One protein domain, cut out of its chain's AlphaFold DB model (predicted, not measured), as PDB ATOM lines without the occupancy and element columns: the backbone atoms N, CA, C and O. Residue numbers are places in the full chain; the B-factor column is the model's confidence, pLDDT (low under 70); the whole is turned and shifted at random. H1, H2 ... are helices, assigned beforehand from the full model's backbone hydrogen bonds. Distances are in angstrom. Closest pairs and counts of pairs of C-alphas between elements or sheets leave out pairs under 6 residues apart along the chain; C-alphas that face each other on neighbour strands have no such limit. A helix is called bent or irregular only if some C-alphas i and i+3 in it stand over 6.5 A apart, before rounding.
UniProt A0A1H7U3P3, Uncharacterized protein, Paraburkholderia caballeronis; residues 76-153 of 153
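Overview. This is residues 76 to 153 of the 153 residues of an uncharacterized protein of Paraburkholderia caballeronis (UniProt A0A1H7U3P3). This is a small, elongated bundle of four helices lying side by side along its length, at the corners of a four-sided cross-section, with the short H1 covering just a part of that length. H1 and H3 neighbour each other and run one way, H2 and H4 neighbour each other and run the other way, and H3 and H4 make a helical hairpin that closes one side. The printed part has 78 residues with four named helices in the order H1, H2, H3, H4 and no named strand; the class is all helix. It is compact, with a radius of gyration of the C-alphas of 11.8 A, and spans 38 by 21 by 18 A.

Along the chain. Find C-alpha 77 at (205.017, 180.945, 178.598); there H1 begins, and it runs through residues 77 to 84. After a short link of 6 residues, look for H2 at residues 91 to 106, 22.7 A from first to last C-alpha. Another short link of 6 residues leads to H3, residues 113 to 127, 21.1 A long, which starts at C-alpha 113 at (201.449, 181.541, 168.914). A tight link of 5 residues then brings you to H4, residues 133 to 150, 24.4 A long, ending at C-alpha 150 at (197.033, 184.381, 165.465). H4 is irregular, with C-alphas 135 and 138 at 7.2 A from each other, and it has a kink of 29 degrees near residue 140.

Arrangement. Start at H1, which touches H3 at a shallow tilt of 7 degrees, the same way; their closest C-alphas are those of Ala 82 and Gly 119, 4.2 A apart. H1 and H2 are close but not clearly touching, with the C-alphas of Ile 81 and Phe 97 closest at 7.1 A, and they run opposite ways at a shallow tilt of 16 degrees. H2 touches H4 with residues 91 to 98 alone, and H4 touches H2 with residues 138 to 146 alone. The closest C-alphas there are those of Asp 91 and Pro 138, 5.0 A apart, and the two helices run the same way at a shallow tilt of 7 degrees. In the hairpin, H3 and H4 touch and run opposite ways at a shallow tilt of 14 degrees; look at the closest C-alphas, those of Cys 120 and Arg 143, 5.9 A apart. H1 and H4 are apart, and so are H2 and H3. In the backbones of H2 and H3 every O i to N i+4 pair is within hydrogen-bond range; in H1 it is 3 of 4 and in H4 12 of 14.

Size, cuts and confidence. The two C-alphas farthest apart are those of Gly 108 and Trp 130, 38.5 A. The printed part has no cut and no long link, and it ends at Tyr 153, the chain's last residue. The mean pLDDT of the printed part is 93.8, and no printed residue is under 70.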
ATOM      1  N   ASP A  76     208.646 183.005 178.724       94.81
ATOM      2  CA  ASP A  76     208.730 181.759 177.954       94.81
ATOM      3  C   ASP A  76     207.433 180.931 178.079       94.81
ATOM      4  O   ASP A  76     207.411 179.701 177.948       94.81
ATOM      5  N   ILE A  77     206.308 181.603 178.358       95.75
ATOM      6  CA  ILE A  77     205.017 180.945 178.598       95.75
ATOM      7  C   ILE A  77     204.531 180.139 177.386       95.75
ATOM      8  O   ILE A  77     203.917 179.086 177.550       95.75
ATOM      9  N   ALA A  78     204.832 180.593 176.164       96.62
ATOM     10  CA  ALA A  78     204.471 179.888 174.935       96.62
ATOM     11  C   ALA A  78     205.140 178.508 174.858       96.62
ATOM     12  O   ALA A  78     204.463 177.502 174.630       96.62
ATOM     13  N   GLN A  79     206.452 178.458 175.105       96.44
ATOM     14  CA  GLN A  79     207.225 177.220 175.135       96.44
ATOM     15  C   GLN A  79     206.776 176.327 176.294       96.44
ATOM     16  O   GLN A  79     206.552 175.137 176.094       96.44
ATOM     17  N   THR A  80     206.555 176.914 177.474       94.94
ATOM     18  CA  THR A  80     206.084 176.187 178.663       94.94
ATOM     19  C   THR A  80     204.753 175.482 178.400       94.94
ATOM     20  O   THR A  80     204.623 174.297 178.700       94.94
ATOM     21  N   ILE A  81     203.773 176.162 177.794       95.38
ATOM     22  CA  ILE A  81     202.510 175.524 177.398       95.38
ATOM     23  C   ILE A  81     202.787 174.428 176.361       95.38
ATOM     24  O   ILE A  81     202.379 173.286 176.557       95.38
ATOM     25  N   ALA A  82     203.517 174.742 175.287       96.06
ATOM     26  CA  ALA A  82     203.777 173.814 174.185       96.06
ATOM     27  C   ALA A  82     204.507 172.521 174.599       96.06
ATOM     28  O   ALA A  82     204.298 171.483 173.966       96.06
ATOM     29  N   ASP A  83     205.349 172.583 175.631       94.56
ATOM     30  CA  ASP A  83     206.095 171.441 176.171       94.56
ATOM     31  C   ASP A  83     205.263 170.544 177.091       94.56
ATOM     32  O   ASP A  83     205.678 169.419 177.344       94.56
ATOM     33  N   ASN A  84     204.110 171.015 177.576       93.00
ATOM     34  CA  ASN A  84     203.244 170.248 178.475       93.00
ATOM     35  C   ASN A  84     201.959 169.735 177.802       93.00
ATOM     36  O   ASN A  84     201.238 168.938 178.397       93.00
ATOM     37  N   LEU A  85     201.648 170.150 176.568       93.56
ATOM     38  CA  LEU A  85     200.426 169.727 175.856       93.56
ATOM     39  C   LEU A  85     200.359 168.222 175.551       93.56
ATOM     40  O   LEU A  85     199.289 167.716 175.224       93.56
ATOM     41  N   ASP A  86     201.473 167.498 175.641       87.44
ATOM     42  CA  ASP A  86     201.535 166.042 175.476       87.44
ATOM     43  C   ASP A  86     201.073 165.266 176.724       87.44
ATOM     44  O   ASP A  86     200.774 164.074 176.630       87.44
ATOM     45  N   ILE A  87     200.986 165.934 177.879       87.81
ATOM     46  CA  ILE A  87     200.560 165.349 179.159       87.81
ATOM     47  C   ILE A  87     199.385 166.087 179.814       87.81
ATOM     48  O   ILE A  87     198.650 165.469 180.583       87.81
ATOM     49  N   SER A  88     199.185 167.364 179.485       87.12
ATOM     50  CA  SER A  88     198.149 168.247 180.029       87.12
ATOM     51  C   SER A  88     197.220 168.713 178.915       87.12
ATOM     52  O   SER A  88     197.467 169.713 178.243       87.12
ATOM     53  N   TYR A  89     196.155 167.951 178.690       88.00
ATOM     54  CA  TYR A  89     195.219 168.173 177.588       88.00
ATOM     55  C   TYR A  89     193.766 167.820 177.920       88.00
ATOM     56  O   TYR A  89     192.952 167.587 177.024       88.00
ATOM     57  N   SER A  90     193.412 167.787 179.204       91.81
ATOM     58  CA  SER A  90     192.001 167.736 179.597       91.81
ATOM     59  C   SER A  90     191.252 169.012 179.185       91.81
ATOM     60  O   SER A  90     191.868 170.040 178.885       91.81
ATOM     61  N   ASP A  91     189.917 168.952 179.175       91.81
ATOM     62  CA  ASP A  91     189.028 170.090 178.901       91.81
ATOM     63  C   ASP A  91     189.419 171.320 179.738       91.81
ATOM     64  O   ASP A  91     189.654 172.398 179.187       91.81
ATOM     65  N   ASP A  92     189.566 171.129 181.053       91.94
ATOM     66  CA  ASP A  92     189.876 172.195 182.009       91.94
ATOM     67  C   ASP A  92     191.278 172.788 181.769       91.94
ATOM     68  O   ASP A  92     191.459 174.008 181.793       91.94
ATOM     69  N   GLU A  93     192.281 171.948 181.481       92.62
ATOM     70  CA  GLU A  93     193.651 172.400 181.200       92.62
ATOM     71  C   GLU A  93     193.736 173.188 179.889       92.62
ATOM     72  O   GLU A  93     194.341 174.261 179.847       92.62
ATOM     73  N   CYS A  94     193.095 172.692 178.827       95.00
ATOM     74  CA  CYS A  94     193.060 173.374 177.536       95.00
ATOM     75  C   CYS A  94     192.330 174.719 177.633       95.00
ATOM     76  O   CYS A  94     192.785 175.717 177.064       95.00
ATOM     77  N   GLU A  95     191.219 174.777 178.377       93.88
ATOM     78  CA  GLU A  95     190.531 176.039 178.640       93.88
ATOM     79  C   GLU A  95     191.428 177.007 179.424       93.88
ATOM     80  O   GLU A  95     191.540 178.180 179.043       93.88
ATOM     81  N   ARG A  96     192.126 176.520 180.458       93.25
ATOM     82  CA  ARG A  96     193.080 177.320 181.235       93.25
ATOM     83  C   ARG A  96     194.191 177.883 180.351       93.25
ATOM     84  O   ARG A  96     194.415 179.090 180.385       93.25
ATOM     85  N   PHE A  97     194.813 177.078 179.488       95.81
ATOM     86  CA  PHE A  97     195.835 177.568 178.552       95.81
ATOM     87  C   PHE A  97     195.296 178.650 177.620       95.81
ATOM     88  O   PHE A  97     195.923 179.698 177.457       95.81
ATOM     89  N   ALA A  98     194.095 178.465 177.069       95.94
ATOM     90  CA  ALA A  98     193.459 179.480 176.237       95.94
ATOM     91  C   ALA A  98     193.184 180.789 177.006       95.94
ATOM     92  O   ALA A  98     193.278 181.880 176.436       95.94
ATOM     93  N   GLN A  99     192.816 180.714 178.287       95.19
ATOM     94  CA  GLN A  99     192.634 181.894 179.138       95.19
ATOM     95  C   GLN A  99     193.973 182.572 179.463       95.19
ATOM     96  O   GLN A  99     194.063 183.798 179.346       95.19
ATOM     97  N   THR A 100     195.008 181.797 179.795       96.00
ATOM     98  CA  THR A 100     196.367 182.289 180.058       96.00
ATOM     99  C   THR A 100     196.937 183.020 178.847       96.00
ATOM    100  O   THR A 100     197.399 184.148 178.992       96.00
ATOM    101  N   ILE A 101     196.826 182.453 177.639       96.50
ATOM    102  CA  ILE A 101     197.310 183.086 176.400       96.50
ATOM    103  C   ILE A 101     196.615 184.432 176.164       96.50
ATOM    104  O   ILE A 101     197.270 185.442 175.912       96.50
ATOM    105  N   ARG A 102     195.280 184.478 176.287       96.25
ATOM    106  CA  ARG A 102     194.521 185.731 176.129       96.25
ATOM    107  C   ARG A 102     194.924 186.773 177.167       96.25
ATOM    108  O   ARG A 102     195.045 187.948 176.829       96.25
ATOM    109  N   PHE A 103     195.112 186.353 178.416       96.50
ATOM    110  CA  PHE A 103     195.545 187.236 179.493       96.50
ATOM    111  C   PHE A 103     196.951 187.788 179.234       96.50
ATOM    112  O   PHE A 103     197.141 189.000 179.325       96.50
ATOM    113  N   ALA A 104     197.902 186.933 178.866       96.19
ATOM    114  CA  ALA A 104     199.274 187.315 178.551       96.19
ATOM    115  C   ALA A 104     199.310 188.384 177.443       96.19
ATOM    116  O   ALA A 104     199.792 189.498 177.673       96.19
ATOM    117  N   LEU A 105     198.668 188.105 176.302       95.94
ATOM    118  CA  LEU A 105     198.577 189.036 175.173       95.94
ATOM    119  C   LEU A 105     197.935 190.377 175.572       95.94
ATOM    120  O   LEU A 105     198.443 191.442 175.223       95.94
ATOM    121  N   ALA A 106     196.849 190.344 176.353       95.44
ATOM    122  CA  ALA A 106     196.159 191.553 176.808       95.44
ATOM    123  C   ALA A 106     197.000 192.430 177.756       95.44
ATOM    124  O   ALA A 106     196.725 193.624 177.877       95.44
ATOM    125  N   ASN A 107     198.016 191.862 178.415       95.44
ATOM    126  CA  ASN A 107     198.866 192.555 179.388       95.44
ATOM    127  C   ASN A 107     200.288 192.840 178.875       95.44
ATOM    128  O   ASN A 107     201.166 193.237 179.650       95.44
ATOM    129  N   GLY A 108     200.507 192.685 177.565       93.69
ATOM    130  CA  GLY A 108     201.787 192.980 176.919       93.69
ATOM    131  C   GLY A 108     202.865 191.927 177.169       93.69
ATOM    132  O   GLY A 108     204.042 192.237 177.026       93.69
ATOM    133  N   VAL A 109     202.476 190.709 177.551       96.50
ATOM    134  CA  VAL A 109     203.371 189.550 177.565       96.50
ATOM    135  C   VAL A 109     203.334 188.937 176.161       96.50
ATOM    136  O   VAL A 109     202.256 188.521 175.720       96.50
ATOM    137  N   PRO A 110     204.453 188.921 175.415       94.88
ATOM    138  CA  PRO A 110     204.488 188.294 174.106       94.88
ATOM    139  C   PRO A 110     204.251 186.790 174.250       94.88
ATOM    140  O   PRO A 110     204.845 186.126 175.094       94.88
ATOM    141  N   VAL A 111     203.382 186.253 173.400       96.50
ATOM    142  CA  VAL A 111     203.157 184.813 173.284       96.50
ATOM    143  C   VAL A 111     203.427 184.436 171.839       96.50
ATOM    144  O   VAL A 111     202.730 184.910 170.942       96.50
ATOM    145  N   ASP A 112     204.436 183.600 171.612       96.75
ATOM    146  CA  ASP A 112     204.689 183.020 170.296       96.75
ATOM    147  C   ASP A 112     203.607 181.974 169.991       96.75
ATOM    148  O   ASP A 112     203.638 180.837 170.467       96.75
ATOM    149  N   LEU A 113     202.589 182.392 169.238       97.00
ATOM    150  CA  LEU A 113     201.449 181.541 168.914       97.00
ATOM    151  C   LEU A 113     201.829 180.416 167.943       97.00
ATOM    152  O   LEU A 113     201.180 179.373 167.984       97.00
ATOM    153  N   ASP A 114     202.881 180.575 167.131       97.12
ATOM    154  CA  ASP A 114     203.377 179.500 166.263       97.12
ATOM    155  C   ASP A 114     203.940 178.349 167.107       97.12
ATOM    156  O   ASP A 114     203.616 177.187 166.861       97.12
ATOM    157  N   VAL A 115     204.689 178.660 168.172       97.44
ATOM    158  CA  VAL A 115     205.198 177.652 169.124       97.44
ATOM    159  C   VAL A 115     204.055 176.887 169.797       97.44
ATOM    160  O   VAL A 115     204.101 175.656 169.897       97.44
ATOM    161  N   VAL A 116     203.000 177.586 170.225       96.94
ATOM    162  CA  VAL A 116     201.829 176.941 170.843       96.94
ATOM    163  C   VAL A 116     201.074 176.068 169.832       96.94
ATOM    164  O   VAL A 116     200.665 174.955 170.170       96.94
ATOM    165  N   LEU A 117     200.914 176.531 168.586       97.19
ATOM    166  CA  LEU A 117     200.292 175.748 167.510       97.19
ATOM    167  C   LEU A 117     201.092 174.486 167.195       97.19
ATOM    168  O   LEU A 117     200.507 173.408 167.072       97.19
ATOM    169  N   ASP A 118     202.416 174.594 167.118       96.81
ATOM    170  CA  ASP A 118     203.304 173.450 166.926       96.81
ATOM    171  C   ASP A 118     203.193 172.446 168.083       96.81
ATOM    172  O   ASP A 118     203.178 171.235 167.847       96.81
ATOM    173  N   GLY A 119     203.053 172.927 169.323       96.12
ATOM    174  CA  GLY A 119     202.744 172.091 170.487       96.12
ATOM    175  C   GLY A 119     201.416 171.342 170.340       96.12
ATOM    176  O   GLY A 119     201.373 170.123 170.512       96.12
ATOM    177  N   CYS A 120     200.353 172.042 169.931       96.25
ATOM    178  CA  CYS A 120     199.041 171.436 169.690       96.25
ATOM    179  C   CYS A 120     199.101 170.359 168.600       96.25
ATOM    180  O   CYS A 120     198.548 169.274 168.773       96.25
ATOM    181  N   HIS A 121     199.772 170.636 167.476       95.69
ATOM    182  CA  HIS A 121     199.916 169.670 166.386       95.69
ATOM    183  C   HIS A 121     200.682 168.427 166.831       95.69
ATOM    184  O   HIS A 121     200.236 167.316 166.569       95.69
ATOM    185  N   ARG A 122     201.786 168.603 167.565       95.38
ATOM    186  CA  ARG A 122     202.581 167.488 168.086       95.38
ATOM    187  C   ARG A 122     201.773 166.592 169.025       95.38
ATOM    188  O   ARG A 122     201.829 165.374 168.884       95.38
ATOM    189  N   ALA A 123     201.023 167.187 169.955       94.69
ATOM    190  CA  ALA A 123     200.176 166.443 170.883       94.69
ATOM    191  C   ALA A 123     199.049 165.699 170.146       94.69
ATOM    192  O   ALA A 123     198.813 164.519 170.392       94.69
ATOM    193  N   LEU A 124     198.389 166.356 169.187       94.94
ATOM    194  CA  LEU A 124     197.347 165.728 168.370       94.94
ATOM    195  C   LEU A 124     197.885 164.572 167.519       94.94
ATOM    196  O   LEU A 124     197.232 163.532 167.448       94.94
ATOM    197  N   ASP A 125     199.056 164.740 166.903       94.31
ATOM    198  CA  ASP A 125     199.702 163.708 166.088       94.31
ATOM    199  C   ASP A 125     200.065 162.469 166.923       94.31
ATOM    200  O   ASP A 125     199.914 161.342 166.443       94.31
ATOM    201  N   ASP A 126     200.502 162.652 168.175       91.94
ATOM    202  CA  ASP A 126     200.755 161.532 169.091       91.94
ATOM    203  C   ASP A 126     199.457 160.767 169.404       91.94
ATOM    204  O   ASP A 126     199.379 159.542 169.235       91.94
ATOM    205  N   LEU A 127     198.405 161.508 169.764       91.56
ATOM    206  CA  LEU A 127     197.094 160.965 170.112       91.56
ATOM    207  C   LEU A 127     196.382 160.286 168.937       91.56
ATOM    208  O   LEU A 127     195.601 159.358 169.158       91.56
ATOM    209  N   ASP A 128     196.632 160.703 167.694       90.94
ATOM    210  CA  ASP A 128     195.891 160.218 166.521       90.94
ATOM    211  C   ASP A 128     196.000 158.698 166.323       90.94
ATOM    212  O   ASP A 128     195.112 158.056 165.758       90.94
ATOM    213  N   THR A 129     197.068 158.093 166.848       88.25
ATOM    214  CA  THR A 129     197.314 156.654 166.711       88.25
ATOM    215  C   THR A 129     196.594 155.790 167.752       88.25
ATOM    216  O   THR A 129     196.438 154.586 167.521       88.25
ATOM    217  N   TRP A 130     196.153 156.359 168.881       90.25
ATOM    218  CA  TRP A 130     195.677 155.571 170.029       90.25
ATOM    219  C   TRP A 130     194.484 156.151 170.804       90.25
ATOM    220  O   TRP A 130     193.817 155.394 171.516       90.25
ATOM    221  N   ALA A 131     194.178 157.440 170.665       91.94
ATOM    222  CA  ALA A 131     193.098 158.112 171.380       91.94
ATOM    223  C   ALA A 131     191.836 158.285 170.516       91.94
ATOM    224  O   ALA A 131     191.883 158.310 169.285       91.94
ATOM    225  N   SER A 132     190.679 158.405 171.170       91.38
ATOM    226  CA  SER A 132     189.417 158.719 170.493       91.38
ATOM    227  C   SER A 132     189.345 160.193 170.089       91.38
ATOM    228  O   SER A 132     190.042 161.041 170.644       91.38
ATOM    229  N   ASP A 133     188.448 160.517 169.160       92.06
ATOM    230  CA  ASP A 133     188.188 161.912 168.783       92.06
ATOM    231  C   ASP A 133     187.677 162.744 169.969       92.06
ATOM    232  O   ASP A 133     188.080 163.893 170.115       92.06
ATOM    233  N   ASP A 134     186.884 162.144 170.864       91.56
ATOM    234  CA  ASP A 134     186.432 162.799 172.099       91.56
ATOM    235  C   ASP A 134     187.609 163.167 173.017       91.56
ATOM    236  O   ASP A 134     187.621 164.250 173.589       91.56
ATOM    237  N   ALA A 135     188.629 162.307 173.123       89.00
ATOM    238  CA  ALA A 135     189.820 162.590 173.928       89.00
ATOM    239  C   ALA A 135     190.709 163.684 173.307       89.00
ATOM    240  O   ALA A 135     191.420 164.378 174.023       89.00
ATOM    241  N   LYS A 136     190.659 163.851 171.980       93.50
ATOM    242  CA  LYS A 136     191.389 164.898 171.244       93.50
ATOM    243  C   LYS A 136     190.632 166.230 171.195       93.50
ATOM    244  O   LYS A 136     191.235 167.252 170.864       93.50
ATOM    245  N   ALA A 137     189.329 166.236 171.481       95.12
ATOM    246  CA  ALA A 137     188.469 167.408 171.320       95.12
ATOM    247  C   ALA A 137     188.972 168.668 172.057       95.12
ATOM    248  O   ALA A 137     188.953 169.735 171.434       95.12
ATOM    249  N   PRO A 138     189.501 168.585 173.295       95.75
ATOM    250  CA  PRO A 138     190.033 169.755 173.999       95.75
ATOM    251  C   PRO A 138     191.219 170.402 173.285       95.75
ATOM    252  O   PRO A 138     191.233 171.614 173.070       95.75
ATOM    253  N   LEU A 139     192.180 169.592 172.827       95.00
ATOM    254  CA  LEU A 139     193.343 170.073 172.074       95.00
ATOM    255  C   LEU A 139     192.951 170.670 170.728       95.00
ATOM    256  O   LEU A 139     193.519 171.676 170.309       95.00
ATOM    257  N   VAL A 140     191.967 170.071 170.051       96.19
ATOM    258  CA  VAL A 140     191.414 170.631 168.812       96.19
ATOM    259  C   VAL A 140     190.823 172.018 169.074       96.19
ATOM    260  O   VAL A 140     191.120 172.954 168.334       96.19
ATOM    261  N   GLN A 141     190.048 172.174 170.149       96.38
ATOM    262  CA  GLN A 141     189.454 173.456 170.524       96.38
ATOM    263  C   GLN A 141     190.507 174.502 170.926       96.38
ATOM    264  O   GLN A 141     190.382 175.674 170.553       96.38
ATOM    265  N   LEU A 142     191.550 174.094 171.657       97.12
ATOM    266  CA  LEU A 142     192.677 174.966 171.987       97.12
ATOM    267  C   LEU A 142     193.399 175.425 170.717       97.12
ATOM    268  O   LEU A 142     193.569 176.626 170.525       97.12
ATOM    269  N   ARG A 143     193.755 174.503 169.813       97.12
ATOM    270  CA  ARG A 143     194.387 174.832 168.525       97.12
ATOM    271  C   ARG A 143     193.559 175.843 167.738       97.12
ATOM    272  O   ARG A 143     194.101 176.837 167.262       97.12
ATOM    273  N   ASP A 144     192.257 175.602 167.609       97.19
ATOM    274  CA  ASP A 144     191.363 176.489 166.862       97.19
ATOM    275  C   ASP A 144     191.292 177.878 167.518       97.19
ATOM    276  O   ASP A 144     191.372 178.894 166.829       97.19
ATOM    277  N   THR A 145     191.272 177.935 168.852       96.19
ATOM    278  CA  THR A 145     191.375 179.194 169.606       96.19
ATOM    279  C   THR A 145     192.688 179.931 169.326       96.19
ATOM    280  O   THR A 145     192.688 181.148 169.137       96.19
ATOM    281  N   VAL A 146     193.818 179.223 169.304       96.06
ATOM    282  CA  VAL A 146     195.130 179.829 169.038       96.06
ATOM    283  C   VAL A 146     195.212 180.329 167.592       96.06
ATOM    284  O   VAL A 146     195.699 181.435 167.369       96.06
ATOM    285  N   LEU A 147     194.656 179.596 166.620       95.75
ATOM    286  CA  LEU A 147     194.543 180.047 165.226       95.75
ATOM    287  C   LEU A 147     193.714 181.332 165.100       95.75
ATOM    288  O   LEU A 147     194.086 182.242 164.357       95.75
ATOM    289  N   GLU A 148     192.599 181.427 165.827       94.81
ATOM    290  CA  GLU A 148     191.786 182.644 165.860       94.81
ATOM    291  C   GLU A 148     192.563 183.839 166.423       94.81
ATOM    292  O   GLU A 148     192.435 184.947 165.899       94.81
ATOM    293  N   LEU A 149     193.366 183.628 167.472       93.25
ATOM    294  CA  LEU A 149     194.208 184.668 168.070       93.25
ATOM    295  C   LEU A 149     195.360 185.075 167.146       93.25
ATOM    296  O   LEU A 149     195.626 186.266 167.011       93.25
ATOM    297  N   HIS A 150     195.974 184.122 166.445       89.88
ATOM    298  CA  HIS A 150     197.033 184.381 165.465       89.88
ATOM    299  C   HIS A 150     196.535 185.239 164.285       89.88
ATOM    300  O   HIS A 150     197.302 185.937 163.633       89.88
ATOM    301  N   GLY A 151     195.234 185.217 163.979       83.19
ATOM    302  CA  GLY A 151     194.644 186.126 162.990       83.19
ATOM    303  C   GLY A 151     194.423 187.563 163.489       83.19
ATOM    304  O   GLY A 151     194.096 188.433 162.679       83.19
ATOM    305  N   GLN A 152     194.533 187.807 164.799       84.25
ATOM    306  CA  GLN A 152     194.178 189.072 165.457       84.25
ATOM    307  C   GLN A 152     195.387 189.893 165.923       84.25
ATOM    308  O   GLN A 152     195.265 191.118 166.004       84.25
ATOM    309  N   TYR A 153     196.502 189.231 166.233       73.00
ATOM    310  CA  TYR A 153     197.751 189.822 166.727       73.00
ATOM    311  C   TYR A 153     198.864 189.683 165.687       73.00
ATOM    312  O   TYR A 153     199.721 190.595 165.642       73.00
TER     313      TYR A 153